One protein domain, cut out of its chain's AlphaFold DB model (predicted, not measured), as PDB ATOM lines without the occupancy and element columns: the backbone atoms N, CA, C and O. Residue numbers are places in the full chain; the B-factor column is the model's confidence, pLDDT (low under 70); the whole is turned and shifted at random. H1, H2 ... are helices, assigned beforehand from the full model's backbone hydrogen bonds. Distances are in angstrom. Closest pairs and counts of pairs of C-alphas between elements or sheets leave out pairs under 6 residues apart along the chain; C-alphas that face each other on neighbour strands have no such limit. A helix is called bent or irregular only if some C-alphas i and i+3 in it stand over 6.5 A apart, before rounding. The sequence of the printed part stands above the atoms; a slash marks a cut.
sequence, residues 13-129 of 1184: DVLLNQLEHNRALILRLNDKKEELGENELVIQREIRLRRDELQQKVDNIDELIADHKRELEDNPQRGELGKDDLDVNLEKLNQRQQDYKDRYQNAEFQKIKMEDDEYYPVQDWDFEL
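AT A GLANCE: This is residues 13 to 129 of the 1184 residues of an uncharacterized protein of Aliivibrio wodanis (UniProt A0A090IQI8). Three helices form a long, loose rod: H1 and H2 make a helical hairpin, and H3 folds back so that its later part packs on H1, on the side away from H2. Residues 74 to 82 stick out at one end, and the unnamed tail, residues 106 to 129, loops out and back toward the other. The printed part has 117 residues, in order H1, H2, H3, with no named strand: all helix, loose, radius of gyration of the C-alphas 18.9 A, spans 65 by 24 by 18 A.

HOW THE PARTS SIT: H1, residues 13 to 35, touches H2, residues 41 to 73, at a shallow tilt of 28 degrees, opposite ways; the closest C-alphas, Ile 26 and Arg 51, are 5.7 A apart. H3, residues 80 to 105, touches H1 with residues 93 to 105 alone, at a shallow tilt of 31 degrees, the same way; the closest C-alphas, Glu 20 and Lys 101, are 5.3 A apart. H2 and H3 are only just apart, at 8.4 A. Every O i to N i+4 pair is within hydrogen-bond range in H1 and H2, and 19 of 22 in H3.

IN THESE COORDINATES: H1 begins at C-alpha 13 (123.256, 120.411, 122.276) and is 33.1 A long, H2 47.6 A. H3, 38.5 A, ends at C-alpha 105 (124.916, 129.892, 136.927); it is irregular, with C-alphas 81 and 84 7.0 A apart.

THE WHOLE: The C-alphas farthest apart, Gly 79 and Asp 116, are 65.5 A apart. The printed part has no cut, and no link is long. The pLDDT is under 70 in 27 residues, among them 68 to 88.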
ATOM      1  N   ASP A  13     123.359 120.616 120.827       71.12
ATOM      2  CA  ASP A  13     123.256 120.411 122.276       71.12
ATOM      3  C   ASP A  13     124.637 120.489 122.950       71.12
ATOM      4  O   ASP A  13     124.815 121.186 123.946       71.12
ATOM      5  N   VAL A  14     125.653 119.850 122.355       77.56
ATOM      6  CA  VAL A  14     127.041 119.901 122.852       77.56
ATOM      7  C   VAL A  14     127.626 121.301 122.713       77.56
ATOM      8  O   VAL A  14     128.273 121.779 123.643       77.56
ATOM      9  N   LEU A  15     127.375 121.973 121.586       79.38
ATOM     10  CA  LEU A  15     127.852 123.340 121.365       79.38
ATOM     11  C   LEU A  15     127.209 124.331 122.342       79.38
ATOM     12  O   LEU A  15     127.918 125.154 122.910       79.38
ATOM     13  N   LEU A  16     125.898 124.228 122.593       84.12
ATOM     14  CA  LEU A  16     125.195 125.074 123.565       84.12
ATOM     15  C   LEU A  16     125.657 124.807 125.002       84.12
ATOM     16  O   LEU A  16     125.861 125.752 125.761       84.12
ATOM     17  N   ASN A  17     125.886 123.542 125.361       85.56
ATOM     18  CA  ASN A  17     126.436 123.177 126.661       85.56
ATOM     19  C   ASN A  17     127.840 123.774 126.868       85.56
ATOM     20  O   ASN A  17     128.095 124.421 127.880       85.56
ATOM     21  N   GLN A  18     128.737 123.603 125.890       85.31
ATOM     22  CA  GLN A  18     130.094 124.161 125.926       85.31
ATOM     23  C   GLN A  18     130.092 125.693 125.947       85.31
ATOM     24  O   GLN A  18     130.901 126.298 126.649       85.31
ATOM     25  N   LEU A  19     129.184 126.321 125.196       88.88
ATOM     26  CA  LEU A  19     129.035 127.771 125.152       88.88
ATOM     27  C   LEU A  19     128.683 128.336 126.531       88.88
ATOM     28  O   LEU A  19     129.386 129.213 127.034       88.88
ATOM     29  N   GLU A  20     127.615 127.829 127.149       90.81
ATOM     30  CA  GLU A  20     127.143 128.345 128.439       90.81
ATOM     31  C   GLU A  20     128.081 127.959 129.592       90.81
ATOM     32  O   GLU A  20     128.310 128.778 130.483       90.81
ATOM     33  N   HIS A  21     128.722 126.786 129.526       91.06
ATOM     34  CA  HIS A  21     129.809 126.406 130.431       91.06
ATOM     35  C   HIS A  21     130.959 127.423 130.402       91.06
ATOM     36  O   HIS A  21     131.332 127.987 131.430       91.06
ATOM     37  N   ASN A  22     131.499 127.711 129.211       90.44
ATOM     38  CA  ASN A  22     132.641 128.612 129.067       90.44
ATOM     39  C   ASN A  22     132.286 130.047 129.482       90.44
ATOM     40  O   ASN A  22     133.098 130.715 130.119       90.44
ATOM     41  N   ARG A  23     131.064 130.513 129.180       90.88
ATOM     42  CA  ARG A  23     130.559 131.821 129.633       90.88
ATOM     43  C   ARG A  23     130.478 131.903 131.156       90.88
ATOM     44  O   ARG A  23     130.942 132.887 131.733       90.88
ATOM     45  N   ALA A  24     129.923 130.882 131.805       89.38
ATOM     46  CA  ALA A  24     129.841 130.831 133.261       89.38
ATOM     47  C   ALA A  24     131.237 130.783 133.903       89.38
ATOM     48  O   ALA A  24     131.495 131.507 134.865       89.38
ATOM     49  N   LEU A  25     132.159 129.997 133.338       89.06
ATOM     50  CA  LEU A  25     133.528 129.873 133.836       89.06
ATOM     51  C   LEU A  25     134.298 131.197 133.722       89.06
ATOM     52  O   LEU A  25     134.957 131.610 134.672       89.06
ATOM     53  N   ILE A  26     134.159 131.915 132.602       88.81
ATOM     54  CA  ILE A  26     134.732 133.259 132.421       88.81
ATOM     55  C   ILE A  26     134.236 134.228 133.501       88.81
ATOM     56  O   ILE A  26     135.033 134.996 134.042       88.81
ATOM     57  N   LEU A  27     132.938 134.201 133.821       88.38
ATOM     58  CA  LEU A  27     132.364 135.053 134.866       88.38
ATOM     59  C   LEU A  27     132.963 134.723 136.239       88.38
ATOM     60  O   LEU A  27     133.480 135.624 136.894       88.38
ATOM     61  N   ARG A  28     133.008 133.442 136.627       87.44
ATOM     62  CA  ARG A  28     133.599 133.024 137.914       87.44
ATOM     63  C   ARG A  28     135.088 133.329 138.022       87.44
ATOM     64  O   ARG A  28     135.556 133.729 139.084       87.44
ATOM     65  N   LEU A  29     135.828 133.180 136.927       87.50
ATOM     66  CA  LEU A  29     137.237 133.552 136.859       87.50
ATOM     67  C   LEU A  29     137.437 135.065 137.044       87.50
ATOM     68  O   LEU A  29     138.387 135.471 137.711       87.50
ATOM     69  N   ASN A  30     136.547 135.905 136.502       85.75
ATOM     70  CA  ASN A  30     136.592 137.350 136.735       85.75
ATOM     71  C   ASN A  30     136.265 137.702 138.194       85.75
ATOM     72  O   ASN A  30     137.033 138.452 138.790       85.75
ATOM     73  N   ASP A  31     135.214 137.111 138.773       86.12
ATOM     74  CA  ASP A  31     134.862 137.309 140.187       86.12
ATOM     75  C   ASP A  31     136.050 136.938 141.090       86.12
ATOM     76  O   ASP A  31     136.479 137.723 141.934       86.12
ATOM     77  N   LYS A  32     136.676 135.776 140.847       84.69
ATOM     78  CA  LYS A  32     137.855 135.339 141.608       84.69
ATOM     79  C   LYS A  32     139.042 136.263 141.431       84.69
ATOM     80  O   LYS A  32     139.730 136.554 142.400       84.69
ATOM     81  N   LYS A  33     139.283 136.766 140.223       82.81
ATOM     82  CA  LYS A  33     140.353 137.735 139.989       82.81
ATOM     83  C   LYS A  33     140.160 139.021 140.799       82.81
ATOM     84  O   LYS A  33     141.161 139.592 141.224       82.81
ATOM     85  N   GLU A  34     138.921 139.476 140.984       81.81
ATOM     86  CA  GLU A  34     138.595 140.653 141.804       81.81
ATOM     87  C   GLU A  34     138.719 140.383 143.312       81.81
ATOM     88  O   GLU A  34     139.039 141.299 144.068       81.81
ATOM     89  N   GLU A  35     138.526 139.134 143.747       81.94
ATOM     90  CA  GLU A  35     138.736 138.701 145.138       81.94
ATOM     91  C   GLU A  35     140.225 138.553 145.520       81.94
ATOM     92  O   GLU A  35     140.567 138.693 146.696       81.94
ATOM     93  N   LEU A  36     141.110 138.274 144.552       81.31
ATOM     94  CA  LEU A  36     142.549 138.071 144.785       81.31
ATOM     95  C   LEU A  36     143.275 139.391 145.098       81.31
ATOM     96  O   LEU A  36     143.131 140.392 144.391       81.31
ATOM     97  N   GLY A  37     144.128 139.381 146.125       73.31
ATOM     98  CA  GLY A  37     144.880 140.562 146.565       73.31
ATOM     99  C   GLY A  37     146.077 140.905 145.665       73.31
ATOM    100  O   GLY A  37     146.527 140.093 144.859       73.31
ATOM    101  N   GLU A  38     146.676 142.092 145.846       66.81
ATOM    102  CA  GLU A  38     147.852 142.549 145.068       66.81
ATOM    103  C   GLU A  38     149.077 141.612 145.153       66.81
ATOM    104  O   GLU A  38     149.972 141.693 144.314       66.81
ATOM    105  N   ASN A  39     149.120 140.695 146.126       68.94
ATOM    106  CA  ASN A  39     150.213 139.737 146.309       68.94
ATOM    107  C   ASN A  39     150.081 138.461 145.445       68.94
ATOM    108  O   ASN A  39     151.030 137.684 145.373       68.94
ATOM    109  N   GLU A  40     148.955 138.241 144.755       77.38
ATOM    110  CA  GLU A  40     148.657 137.009 143.995       77.38
ATOM    111  C   GLU A  40     148.773 137.212 142.467       77.38
ATOM    112  O   GLU A  40     148.032 136.637 141.664       77.38
ATOM    113  N   LEU A  41     149.738 138.037 142.033       76.62
ATOM    114  CA  LEU A  41     149.918 138.457 140.631       76.62
ATOM    115  C   LEU A  41     150.108 137.299 139.637       76.62
ATOM    116  O   LEU A  41     149.728 137.422 138.470       76.62
ATOM    117  N   VAL A  42     150.711 136.189 140.074       78.38
ATOM    118  CA  VAL A  42     150.948 135.008 139.226       78.38
ATOM    119  C   VAL A  42     149.619 134.365 138.833       78.38
ATOM    120  O   VAL A  42     149.353 134.176 137.649       78.38
ATOM    121  N   ILE A  43     148.736 134.155 139.806       81.88
ATOM    122  CA  ILE A  43     147.424 133.538 139.594       81.88
ATOM    123  C   ILE A  43     146.512 134.488 138.820       81.88
ATOM    124  O   ILE A  43     145.859 134.077 137.865       81.88
ATOM    125  N   GLN A  44     146.534 135.790 139.124       80.69
ATOM    126  CA  GLN A  44     145.788 136.781 138.339       80.69
ATOM    127  C   GLN A  44     146.210 136.808 136.856       80.69
ATOM    128  O   GLN A  44     145.379 137.058 135.972       80.69
ATOM    129  N   ARG A  45     147.495 136.560 136.562       83.69
ATOM    130  CA  ARG A  45     148.001 136.444 135.187       83.69
ATOM    131  C   ARG A  45     147.512 135.162 134.517       83.69
ATOM    132  O   ARG A  45     147.104 135.225 133.359       83.69
ATOM    133  N   GLU A  46     147.530 134.037 135.219       85.00
ATOM    134  CA  GLU A  46     147.031 132.756 134.708       85.00
ATOM    135  C   GLU A  46     145.521 132.787 134.447       85.00
ATOM    136  O   GLU A  46     145.086 132.389 133.367       85.00
ATOM    137  N   ILE A  47     144.738 133.389 135.351       87.50
ATOM    138  CA  ILE A  47     143.305 133.656 135.153       87.50
ATOM    139  C   ILE A  47     143.072 134.468 133.883       87.50
ATOM    140  O   ILE A  47     142.199 134.136 133.081       87.50
ATOM    141  N   ARG A  48     143.867 135.519 133.657       84.94
ATOM    142  CA  ARG A  48     143.745 136.331 132.443       84.94
ATOM    143  C   ARG A  48     144.006 135.511 131.177       84.94
ATOM    144  O   ARG A  48     143.230 135.628 130.235       84.94
ATOM    145  N   LEU A  49     145.062 134.696 131.159       85.56
ATOM    146  CA  LEU A  49     145.398 133.854 130.005       85.56
ATOM    147  C   LEU A  49     144.302 132.823 129.723       85.56
ATOM    148  O   LEU A  49     143.876 132.682 128.579       85.56
ATOM    149  N   ARG A  50     143.802 132.154 130.767       88.38
ATOM    150  CA  ARG A  50     142.725 131.169 130.643       88.38
ATOM    151  C   ARG A  50     141.425 131.804 130.157       88.38
ATOM    152  O   ARG A  50     140.748 131.244 129.304       88.38
ATOM    153  N   ARG A  51     141.094 132.996 130.651       89.81
ATOM    154  CA  ARG A  51     139.931 133.762 130.195       89.81
ATOM    155  C   ARG A  51     140.037 134.129 128.718       89.81
ATOM    156  O   ARG A  51     139.058 133.976 128.000       89.81
ATOM    157  N   ASP A  52     141.194 134.610 128.271       87.06
ATOM    158  CA  ASP A  52     141.391 134.994 126.870       87.06
ATOM    159  C   ASP A  52     141.265 133.760 125.943       87.06
ATOM    160  O   ASP A  52     140.626 133.837 124.895       87.06
ATOM    161  N   GLU A  53     141.769 132.594 126.372       88.69
ATOM    162  CA  GLU A  53     141.573 131.308 125.682       88.69
ATOM    163  C   GLU A  53     140.089 130.894 125.625       88.69
ATOM    164  O   GLU A  53     139.580 130.514 124.568       88.69
ATOM    165  N   LEU A  54     139.378 130.964 126.756       88.12
ATOM    166  CA  LEU A  54     137.957 130.616 126.832       88.12
ATOM    167  C   LEU A  54     137.094 131.580 126.011       88.12
ATOM    168  O   LEU A  54     136.153 131.133 125.360       88.12
ATOM    169  N   GLN A  55     137.428 132.872 125.991       90.94
ATOM    170  CA  GLN A  55     136.715 133.871 125.196       90.94
ATOM    171  C   GLN A  55     136.846 133.572 123.702       90.94
ATOM    172  O   GLN A  55     135.844 133.570 122.997       90.94
ATOM    173  N   GLN A  56     138.043 133.205 123.234       87.44
ATOM    174  CA  GLN A  56     138.239 132.791 121.845       87.44
ATOM    175  C   GLN A  56     137.393 131.555 121.489       87.44
ATOM    176  O   GLN A  56     136.862 131.459 120.384       87.44
ATOM    177  N   LYS A  57     137.233 130.604 122.421       86.06
ATOM    178  CA  LYS A  57     136.346 129.443 122.226       86.06
ATOM    179  C   LYS A  57     134.873 129.849 122.172       86.06
ATOM    180  O   LYS A  57     134.153 129.314 121.337       86.06
ATOM    181  N   VAL A  58     134.435 130.767 123.036       89.00
ATOM    182  CA  VAL A  58     133.066 131.310 123.023       89.00
ATOM    183  C   VAL A  58     132.777 131.984 121.687       89.00
ATOM    184  O   VAL A  58     131.796 131.622 121.048       89.00
ATOM    185  N   ASP A  59     133.664 132.868 121.228       86.56
ATOM    186  CA  ASP A  59     133.497 133.603 119.971       86.56
ATOM    187  C   ASP A  59     133.388 132.640 118.772       86.56
ATOM    188  O   ASP A  59     132.479 132.767 117.953       86.56
ATOM    189  N   ASN A  60     134.248 131.613 118.719       83.19
ATOM    190  CA  ASN A  60     134.203 130.586 117.673       83.19
ATOM    191  C   ASN A  60     132.898 129.768 117.702       83.19
ATOM    192  O   ASN A  60     132.347 129.440 116.652       83.19
ATOM    193  N   ILE A  61     132.414 129.390 118.892       81.62
ATOM    194  CA  ILE A  61     131.173 128.612 119.031       81.62
ATOM    195  C   ILE A  61     129.956 129.475 118.666       81.62
ATOM    196  O   ILE A  61     129.058 128.988 117.979       81.62
ATOM    197  N   ASP A  62     129.927 130.745 119.079       81.81
ATOM    198  CA  ASP A  62     128.870 131.697 118.721       81.81
ATOM    199  C   ASP A  62     128.811 131.928 117.199       81.81
ATOM    200  O   ASP A  62     127.721 131.898 116.620       81.81
ATOM    201  N   GLU A  63     129.963 132.087 116.537       82.44
ATOM    202  CA  GLU A  63     130.052 132.222 115.076       82.44
ATOM    203  C   GLU A  63     129.537 130.959 114.368       82.44
ATOM    204  O   GLU A  63     128.672 131.049 113.494       82.44
ATOM    205  N   LEU A  64     129.958 129.772 114.823       75.56
ATOM    206  CA  LEU A  64     129.466 128.496 114.300       75.56
ATOM    207  C   LEU A  64     127.947 128.364 114.447       75.56
ATOM    208  O   LEU A  64     127.270 127.973 113.498       75.56
ATOM    209  N   ILE A  65     127.376 128.691 115.609       75.75
ATOM    210  CA  ILE A  65     125.923 128.614 115.817       75.75
ATOM    211  C   ILE A  65     125.190 129.612 114.907       75.75
ATOM    212  O   ILE A  65     124.144 129.272 114.347       75.75
ATOM    213  N   ALA A  66     125.723 130.826 114.733       77.50
ATOM    214  CA  ALA A  66     125.132 131.858 113.884       77.50
ATOM    215  C   ALA A  66     125.165 131.496 112.390       77.50
ATOM    216  O   ALA A  66     124.197 131.765 111.673       77.50
ATOM    217  N   ASP A  67     126.246 130.878 111.919       72.31
ATOM    218  CA  ASP A  67     126.377 130.408 110.538       72.31
ATOM    219  C   ASP A  67     125.387 129.287 110.235       72.31
ATOM    220  O   ASP A  67     124.647 129.361 109.256       72.31
ATOM    221  N   HIS A  68     125.267 128.304 111.128       65.69
ATOM    222  CA  HIS A  68     124.325 127.206 110.920       65.69
ATOM    223  C   HIS A  68     122.859 127.648 111.034       65.69
ATOM    224  O   HIS A  68     122.007 127.113 110.324       65.69
ATOM    225  N   LYS A  69     122.537 128.634 111.890       68.31
ATOM    226  CA  LYS A  69     121.196 129.249 111.919       68.31
ATOM    227  C   LYS A  69     120.875 129.935 110.588       68.31
ATOM    228  O   LYS A  69     119.793 129.711 110.054       68.31
ATOM    229  N   ARG A  70     121.829 130.675 110.009       69.94
ATOM    230  CA  ARG A  70     121.680 131.290 108.677       69.94
ATOM    231  C   ARG A  70     121.518 130.250 107.567       69.94
ATOM    232  O   ARG A  70     120.609 130.373 106.756       69.94
ATOM    233  N   GLU A  71     122.311 129.179 107.570       64.19
ATOM    234  CA  GLU A  71     122.160 128.073 106.609       64.19
ATOM    235  C   GLU A  71     120.794 127.370 106.715       64.19
ATOM    236  O   GLU A  71     120.225 126.934 105.707       64.19
ATOM    237  N   LEU A  72     120.245 127.264 107.930       61.00
ATOM    238  CA  LEU A  72     118.909 126.717 108.180       61.00
ATOM    239  C   LEU A  72     117.784 127.647 107.697       61.00
ATOM    240  O   LEU A  72     116.735 127.137 107.290       61.00
ATOM    241  N   GLU A  73     117.992 128.965 107.736       63.22
ATOM    242  CA  GLU A  73     117.041 129.996 107.299       63.22
ATOM    243  C   GLU A  73     117.059 130.221 105.771       63.22
ATOM    244  O   GLU A  73     115.995 130.381 105.172       63.22
ATOM    245  N   ASP A  74     118.225 130.136 105.119       61.06
ATOM    246  CA  ASP A  74     118.420 130.485 103.698       61.06
ATOM    247  C   ASP A  74     118.182 129.326 102.696       61.06
ATOM    248  O   ASP A  74     118.393 129.480 101.489       61.06
ATOM    249  N   ASN A  75     117.732 128.144 103.142       55.69
ATOM    250  CA  ASN A  75     117.609 126.962 102.274       55.69
ATOM    251  C   ASN A  75     116.402 127.038 101.289       55.69
ATOM    252  O   ASN A  75     115.246 126.962 101.719       55.69
ATOM    253  N   PRO A  76     116.629 127.078  99.956       44.75
ATOM    254  CA  PRO A  76     115.604 127.381  98.947       44.75
ATOM    255  C   PRO A  76     114.608 126.244  98.622       44.75
ATOM    256  O   PRO A  76     113.740 126.430  97.770       44.75
ATOM    257  N   GLN A  77     114.689 125.068  99.259       49.53
ATOM    258  CA  GLN A  77     113.762 123.942  99.013       49.53
ATOM    259  C   GLN A  77     112.496 123.924  99.896       49.53
ATOM    260  O   GLN A  77     111.772 122.926  99.912       49.53
ATOM    261  N   ARG A  78     112.190 124.989 100.642       49.84
ATOM    262  CA  ARG A  78     111.154 124.947 101.687       49.84
ATOM    263  C   ARG A  78     109.884 125.721 101.322       49.84
ATOM    264  O   ARG A  78     109.910 126.930 101.130       49.84
ATOM    265  N   GLY A  79     108.760 125.004 101.259       50.47
ATOM    266  CA  GLY A  79     107.414 125.587 101.290       50.47
ATOM    267  C   GLY A  79     106.893 125.775 102.723       50.47
ATOM    268  O   GLY A  79     107.538 125.348 103.680       50.47
ATOM    269  N   GLU A  80     105.692 126.354 102.858       47.34
ATOM    270  CA  GLU A  80     104.998 126.685 104.126       47.34
ATOM    271  C   GLU A  80     104.922 125.534 105.158       47.34
ATOM    272  O   GLU A  80     104.768 125.787 106.345       47.34
ATOM    273  N   LEU A  81     105.094 124.276 104.736       43.09
ATOM    274  CA  LEU A  81     104.986 123.061 105.558       43.09
ATOM    275  C   LEU A  81     106.239 122.684 106.381       43.09
ATOM    276  O   LEU A  81     106.197 121.673 107.071       43.09
ATOM    277  N   GLY A  82     107.344 123.438 106.305       54.25
ATOM    278  CA  GLY A  82     108.575 123.177 107.082       54.25
ATOM    279  C   GLY A  82     108.970 124.286 108.063       54.25
ATOM    280  O   GLY A  82     110.024 124.196 108.691       54.25
ATOM    281  N   LYS A  83     108.159 125.346 108.159       59.38
ATOM    282  CA  LYS A  83     108.429 126.502 109.019       59.38
ATOM    283  C   LYS A  83     108.078 126.206 110.478       59.38
ATOM    284  O   LYS A  83     108.908 126.426 111.346       59.38
ATOM    285  N   ASP A  84     106.929 125.573 110.713       59.41
ATOM    286  CA  ASP A  84     106.464 125.210 112.056       59.41
ATOM    287  C   ASP A  84     107.436 124.260 112.786       59.41
ATOM    288  O   ASP A  84     107.689 124.426 113.975       59.41
ATOM    289  N   ASP A  85     108.023 123.273 112.098       60.56
ATOM    290  CA  ASP A  85     108.989 122.358 112.726       60.56
ATOM    291  C   ASP A  85     110.347 123.019 112.987       60.56
ATOM    292  O   ASP A  85     111.005 122.689 113.975       60.56
ATOM    293  N   LEU A  86     110.763 123.967 112.137       62.94
ATOM    294  CA  LEU A  86     111.954 124.780 112.379       62.94
ATOM    295  C   LEU A  86     111.739 125.700 113.580       62.94
ATOM    296  O   LEU A  86     112.591 125.723 114.461       62.94
ATOM    297  N   ASP A  87     110.599 126.386 113.646       68.81
ATOM    298  CA  ASP A  87     110.247 127.274 114.753       68.81
ATOM    299  C   ASP A  87     110.199 126.488 116.075       68.81
ATOM    300  O   ASP A  87     110.798 126.911 117.060       68.81
ATOM    301  N   VAL A  88     109.625 125.276 116.079       69.81
ATOM    302  CA  VAL A  88     109.629 124.371 117.246       69.81
ATOM    303  C   VAL A  88     111.040 123.895 117.613       69.81
ATOM    304  O   VAL A  88     111.368 123.779 118.795       69.81
ATOM    305  N   ASN A  89     111.888 123.580 116.630       70.19
ATOM    306  CA  ASN A  89     113.268 123.161 116.885       70.19
ATOM    307  C   ASN A  89     114.116 124.322 117.428       70.19
ATOM    308  O   ASN A  89     114.881 124.119 118.367       70.19
ATOM    309  N   LEU A  90     113.947 125.534 116.892       72.19
ATOM    310  CA  LEU A  90     114.601 126.752 117.370       72.19
ATOM    311  C   LEU A  90     114.114 127.138 118.770       72.19
ATOM    312  O   LEU A  90     114.932 127.471 119.622       72.19
ATOM    313  N   GLU A  91     112.813 127.033 119.043       77.81
ATOM    314  CA  GLU A  91     112.234 127.267 120.369       77.81
ATOM    315  C   GLU A  91     112.801 126.286 121.405       77.81
ATOM    316  O   GLU A  91     113.254 126.701 122.472       77.81
ATOM    317  N   LYS A  92     112.888 124.992 121.067       74.62
ATOM    318  CA  LYS A  92     113.513 123.977 121.930       74.62
ATOM    319  C   LYS A  92     115.004 124.212 122.156       74.62
ATOM    320  O   LYS A  92     115.474 124.002 123.271       74.62
ATOM    321  N   LEU A  93     115.748 124.621 121.129       75.56
ATOM    322  CA  LEU A  93     117.170 124.947 121.263       75.56
ATOM    323  C   LEU A  93     117.381 126.184 122.142       75.56
ATOM    324  O   LEU A  93     118.274 126.177 122.984       75.56
ATOM    325  N   ASN A  94     116.535 127.209 122.007       81.69
ATOM    326  CA  ASN A  94     116.573 128.386 122.875       81.69
ATOM    327  C   ASN A  94     116.240 128.018 124.329       81.69
ATOM    328  O   ASN A  94     116.925 128.469 125.245       81.69
ATOM    329  N   GLN A  95     115.242 127.154 124.543       82.75
ATOM    330  CA  GLN A  95     114.935 126.632 125.874       82.75
ATOM    331  C   GLN A  95     116.120 125.846 126.447       82.75
ATOM    332  O   GLN A  95     116.487 126.049 127.597       82.75
ATOM    333  N   ARG A  96     116.779 125.010 125.637       80.31
ATOM    334  CA  ARG A  96     117.959 124.249 126.071       80.31
ATOM    335  C   ARG A  96     119.153 125.113 126.416       80.31
ATOM    336  O   ARG A  96     119.829 124.843 127.402       80.31
ATOM    337  N   GLN A  97     119.400 126.157 125.637       86.25
ATOM    338  CA  GLN A  97     120.419 127.139 125.974       86.25
ATOM    339  C   GLN A  97     120.132 127.782 127.336       86.25
ATOM    340  O   GLN A  97     121.043 127.922 128.149       86.25
ATOM    341  N   GLN A  98     118.868 128.120 127.609       85.81
ATOM    342  CA  GLN A  98     118.468 128.652 128.907       85.81
ATOM    343  C   GLN A  98     118.656 127.621 130.033       85.81
ATOM    344  O   GLN A  98     119.209 127.967 131.072       85.81
ATOM    345  N   ASP A  99     118.305 126.352 129.808       84.00
ATOM    346  CA  ASP A  99     118.495 125.277 130.790       84.00
ATOM    347  C   ASP A  99     119.988 125.065 131.137       84.00
ATOM    348  O   ASP A  99     120.342 124.893 132.306       84.00
ATOM    349  N   TYR A 100     120.891 125.105 130.144       86.31
ATOM    350  CA  TYR A 100     122.341 125.020 130.377       86.31
ATOM    351  C   TYR A 100     122.884 126.245 131.108       86.31
ATOM    352  O   TYR A 100     123.702 126.110 132.019       86.31
ATOM    353  N   LYS A 101     122.407 127.436 130.747       87.44
ATOM    354  CA  LYS A 101     122.755 128.672 131.444       87.44
ATOM    355  C   LYS A 101     122.364 128.601 132.921       87.44
ATOM    356  O   LYS A 101     123.199 128.877 133.779       87.44
ATOM    357  N   ASP A 102     121.146 128.159 133.222       84.12
ATOM    358  CA  ASP A 102     120.658 128.018 134.596       84.12
ATOM    359  C   ASP A 102     121.444 126.946 135.378       84.12
ATOM    360  O   ASP A 102     121.701 127.119 136.574       84.12
ATOM    361  N   ARG A 103     121.882 125.866 134.706       84.94
ATOM    362  CA  ARG A 103     122.727 124.815 135.301       84.94
ATOM    363  C   ARG A 103     124.057 125.369 135.804       84.94
ATOM    364  O   ARG A 103     124.423 125.104 136.944       84.94
ATOM    365  N   TYR A 104     124.779 126.120 134.973       86.50
ATOM    366  CA  TYR A 104     126.117 126.601 135.335       86.50
ATOM    367  C   TYR A 104     126.103 127.886 136.163       86.50
ATOM    368  O   TYR A 104     127.020 128.113 136.947       86.50
ATOM    369  N   GLN A 105     125.057 128.713 136.064       79.81
ATOM    370  CA  GLN A 105     124.916 129.892 136.927       79.81
ATOM    371  C   GLN A 105     124.846 129.522 138.416       79.81
ATOM    372  O   GLN A 105     125.409 130.234 139.251       79.81
ATOM    373  N   ASN A 106     124.201 128.399 138.736       70.88
ATOM    374  CA  ASN A 106     123.987 127.939 140.110       70.88
ATOM    375  C   ASN A 106     124.991 126.870 140.574       70.88
ATOM    376  O   ASN A 106     124.891 126.411 141.709       70.88
ATOM    377  N   ALA A 107     125.937 126.462 139.724       79.75
ATOM    378  CA  ALA A 107     126.925 125.449 140.074       79.75
ATOM    379  C   ALA A 107     127.971 125.998 141.058       79.75
ATOM    380  O   ALA A 107     128.387 127.162 140.963       79.75
ATOM    381  N   GLU A 108     128.404 125.154 141.996       78.00
ATOM    382  CA  GLU A 108     129.499 125.494 142.900       78.00
ATOM    383  C   GLU A 108     130.823 125.446 142.140       78.00
ATOM    384  O   GLU A 108     131.028 124.616 141.259       78.00
ATOM    385  N   PHE A 109     131.722 126.377 142.441       81.62
ATOM    386  CA  PHE A 109     133.056 126.390 141.854       81.62
ATOM    387  C   PHE A 109     133.947 125.438 142.656       81.62
ATOM    388  O   PHE A 109     133.947 125.526 143.886       81.62
ATOM    389  N   GLN A 110     134.672 124.538 141.987       75.00
ATOM    390  CA  GLN A 110     135.503 123.518 142.636       75.00
ATOM    391  C   GLN A 110     136.468 124.131 143.659       75.00
ATOM    392  O   GLN A 110     136.850 125.299 143.570       75.00
ATOM    393  N   LYS A 111     136.893 123.329 144.643       67.62
ATOM    394  CA  LYS A 111     137.860 123.739 145.673       67.62
ATOM    395  C   LYS A 111     139.199 124.133 145.036       67.62
ATOM    396  O   LYS A 111     140.079 123.305 144.859       67.62
ATOM    397  N   ILE A 112     139.366 125.421 144.736       71.38
ATOM    398  CA  ILE A 112     140.539 126.001 144.057       71.38
ATOM    399  C   ILE A 112     141.810 126.088 144.918       71.38
ATOM    400  O   ILE A 112     142.844 126.528 144.421       71.38
ATOM    401  N   LYS A 113     141.750 125.671 146.189       71.06
ATOM    402  CA  LYS A 113     142.886 125.631 147.118       71.06
ATOM    403  C   LYS A 113     143.068 124.240 147.723       71.06
ATOM    404  O   LYS A 113     142.084 123.585 148.070       71.06
ATOM    405  N   MET A 114     144.326 123.838 147.879       66.88
ATOM    406  CA  MET A 114     144.759 122.652 148.617       66.88
ATOM    407  C   MET A 114     144.629 122.865 150.136       66.88
ATOM    408  O   MET A 114     144.459 123.993 150.600       66.88
ATOM    409  N   GLU A 115     144.727 121.785 150.922       71.38
ATOM    410  CA  GLU A 115     144.677 121.842 152.398       71.38
ATOM    411  C   GLU A 115     145.759 122.763 153.002       71.38
ATOM    412  O   GLU A 115     145.552 123.325 154.076       71.38
ATOM    413  N   ASP A 116     146.852 122.987 152.266       68.88
ATOM    414  CA  ASP A 116     147.982 123.847 152.641       68.88
ATOM    415  C   ASP A 116     147.840 125.317 152.175       68.88
ATOM    416  O   ASP A 116     148.802 126.080 152.217       68.88
ATOM    417  N   ASP A 117     146.645 125.741 151.737       66.81
ATOM    418  CA  ASP A 117     146.316 127.116 151.300       66.81
ATOM    419  C   ASP A 117     146.966 127.563 149.960       66.81
ATOM    420  O   ASP A 117     146.805 128.714 149.538       66.81
ATOM    421  N   GLU A 118     147.640 126.650 149.246       74.06
ATOM    422  CA  GLU A 118     148.137 126.836 147.870       74.06
ATOM    423  C   GLU A 118     147.036 126.605 146.819       74.06
ATOM    424  O   GLU A 118     146.183 125.733 146.973       74.06
ATOM    425  N   TYR A 119     147.050 127.371 145.722       76.50
ATOM    426  CA  TYR A 119     146.044 127.254 144.663       76.50
ATOM    427  C   TYR A 119     146.357 126.113 143.690       76.50
ATOM    428  O   TYR A 119     147.505 125.937 143.281       76.50
ATOM    429  N   TYR A 120     145.322 125.398 143.245       79.62
ATOM    430  CA  TYR A 120     145.436 124.512 142.084       79.62
ATOM    431  C   TYR A 120     145.760 125.316 140.813       79.62
ATOM    432  O   TYR A 120     145.405 126.500 140.742       79.62
ATOM    433  N   PRO A 121     146.372 124.700 139.784       80.44
ATOM    434  CA  PRO A 121     146.547 125.340 138.486       80.44
ATOM    435  C   PRO A 121     145.213 125.871 137.947       80.44
ATOM    436  O   PRO A 121     144.211 125.162 137.934       80.44
ATOM    437  N   VAL A 122     145.194 127.110 137.447       82.94
ATOM    438  CA  VAL A 122     143.957 127.777 136.978       82.94
ATOM    439  C   VAL A 122     143.272 127.031 135.818       82.94
ATOM    440  O   VAL A 122     142.090 127.228 135.545       82.94
ATOM    441  N   GLN A 123     144.006 126.164 135.117       81.31
ATOM    442  CA  GLN A 123     143.472 125.315 134.047       81.31
ATOM    443  C   GLN A 123     142.522 124.228 134.564       81.31
ATOM    444  O   GLN A 123     141.626 123.837 133.814       81.31
ATOM    445  N   ASP A 124     142.695 123.822 135.823       80.94
ATOM    446  CA  ASP A 124     141.931 122.772 136.500       80.94
ATOM    447  C   ASP A 124     140.747 123.340 137.298       80.94
ATOM    448  O   ASP A 124     140.015 122.600 137.946       80.94
ATOM    449  N   TRP A 125     140.552 124.663 137.283       84.88
ATOM    450  CA  TRP A 125     139.427 125.298 137.961       84.88
ATOM    451  C   TRP A 125     138.154 125.122 137.131       84.88
ATOM    452  O   TRP A 125     138.044 125.678 136.034       84.88
ATOM    453  N   ASP A 126     137.190 124.383 137.674       86.19
ATOM    454  CA  ASP A 126     135.926 124.060 137.011       86.19
ATOM    455  C   ASP A 126     134.742 124.057 138.005       86.19
ATOM    456  O   ASP A 126     134.886 124.414 139.176       86.19
ATOM    457  N   PHE A 127     133.550 123.683 137.551       84.81
ATOM    458  CA  PHE A 127     132.336 123.581 138.355       84.81
ATOM    459  C   PHE A 127     132.144 122.183 138.967       84.81
ATOM    460  O   PHE A 127     132.354 121.158 138.321       84.81
ATOM    461  N   GLU A 128     131.669 122.136 140.211       77.44
ATOM    462  CA  GLU A 128     131.139 120.942 140.867       77.44
ATOM    463  C   GLU A 128     129.606 120.967 140.757       77.44
ATOM    464  O   GLU A 128     128.916 121.847 141.282       77.44
ATOM    465  N   LEU A 129     129.056 120.028 139.986       75.00
ATOM    466  CA  LEU A 129     127.621 119.948 139.717       75.00
ATOM    467  C   LEU A 129     126.947 119.108 140.811       75.00
ATOM    468  O   LEU A 129     127.195 117.912 140.904       75.00
TER     469      LEU A 129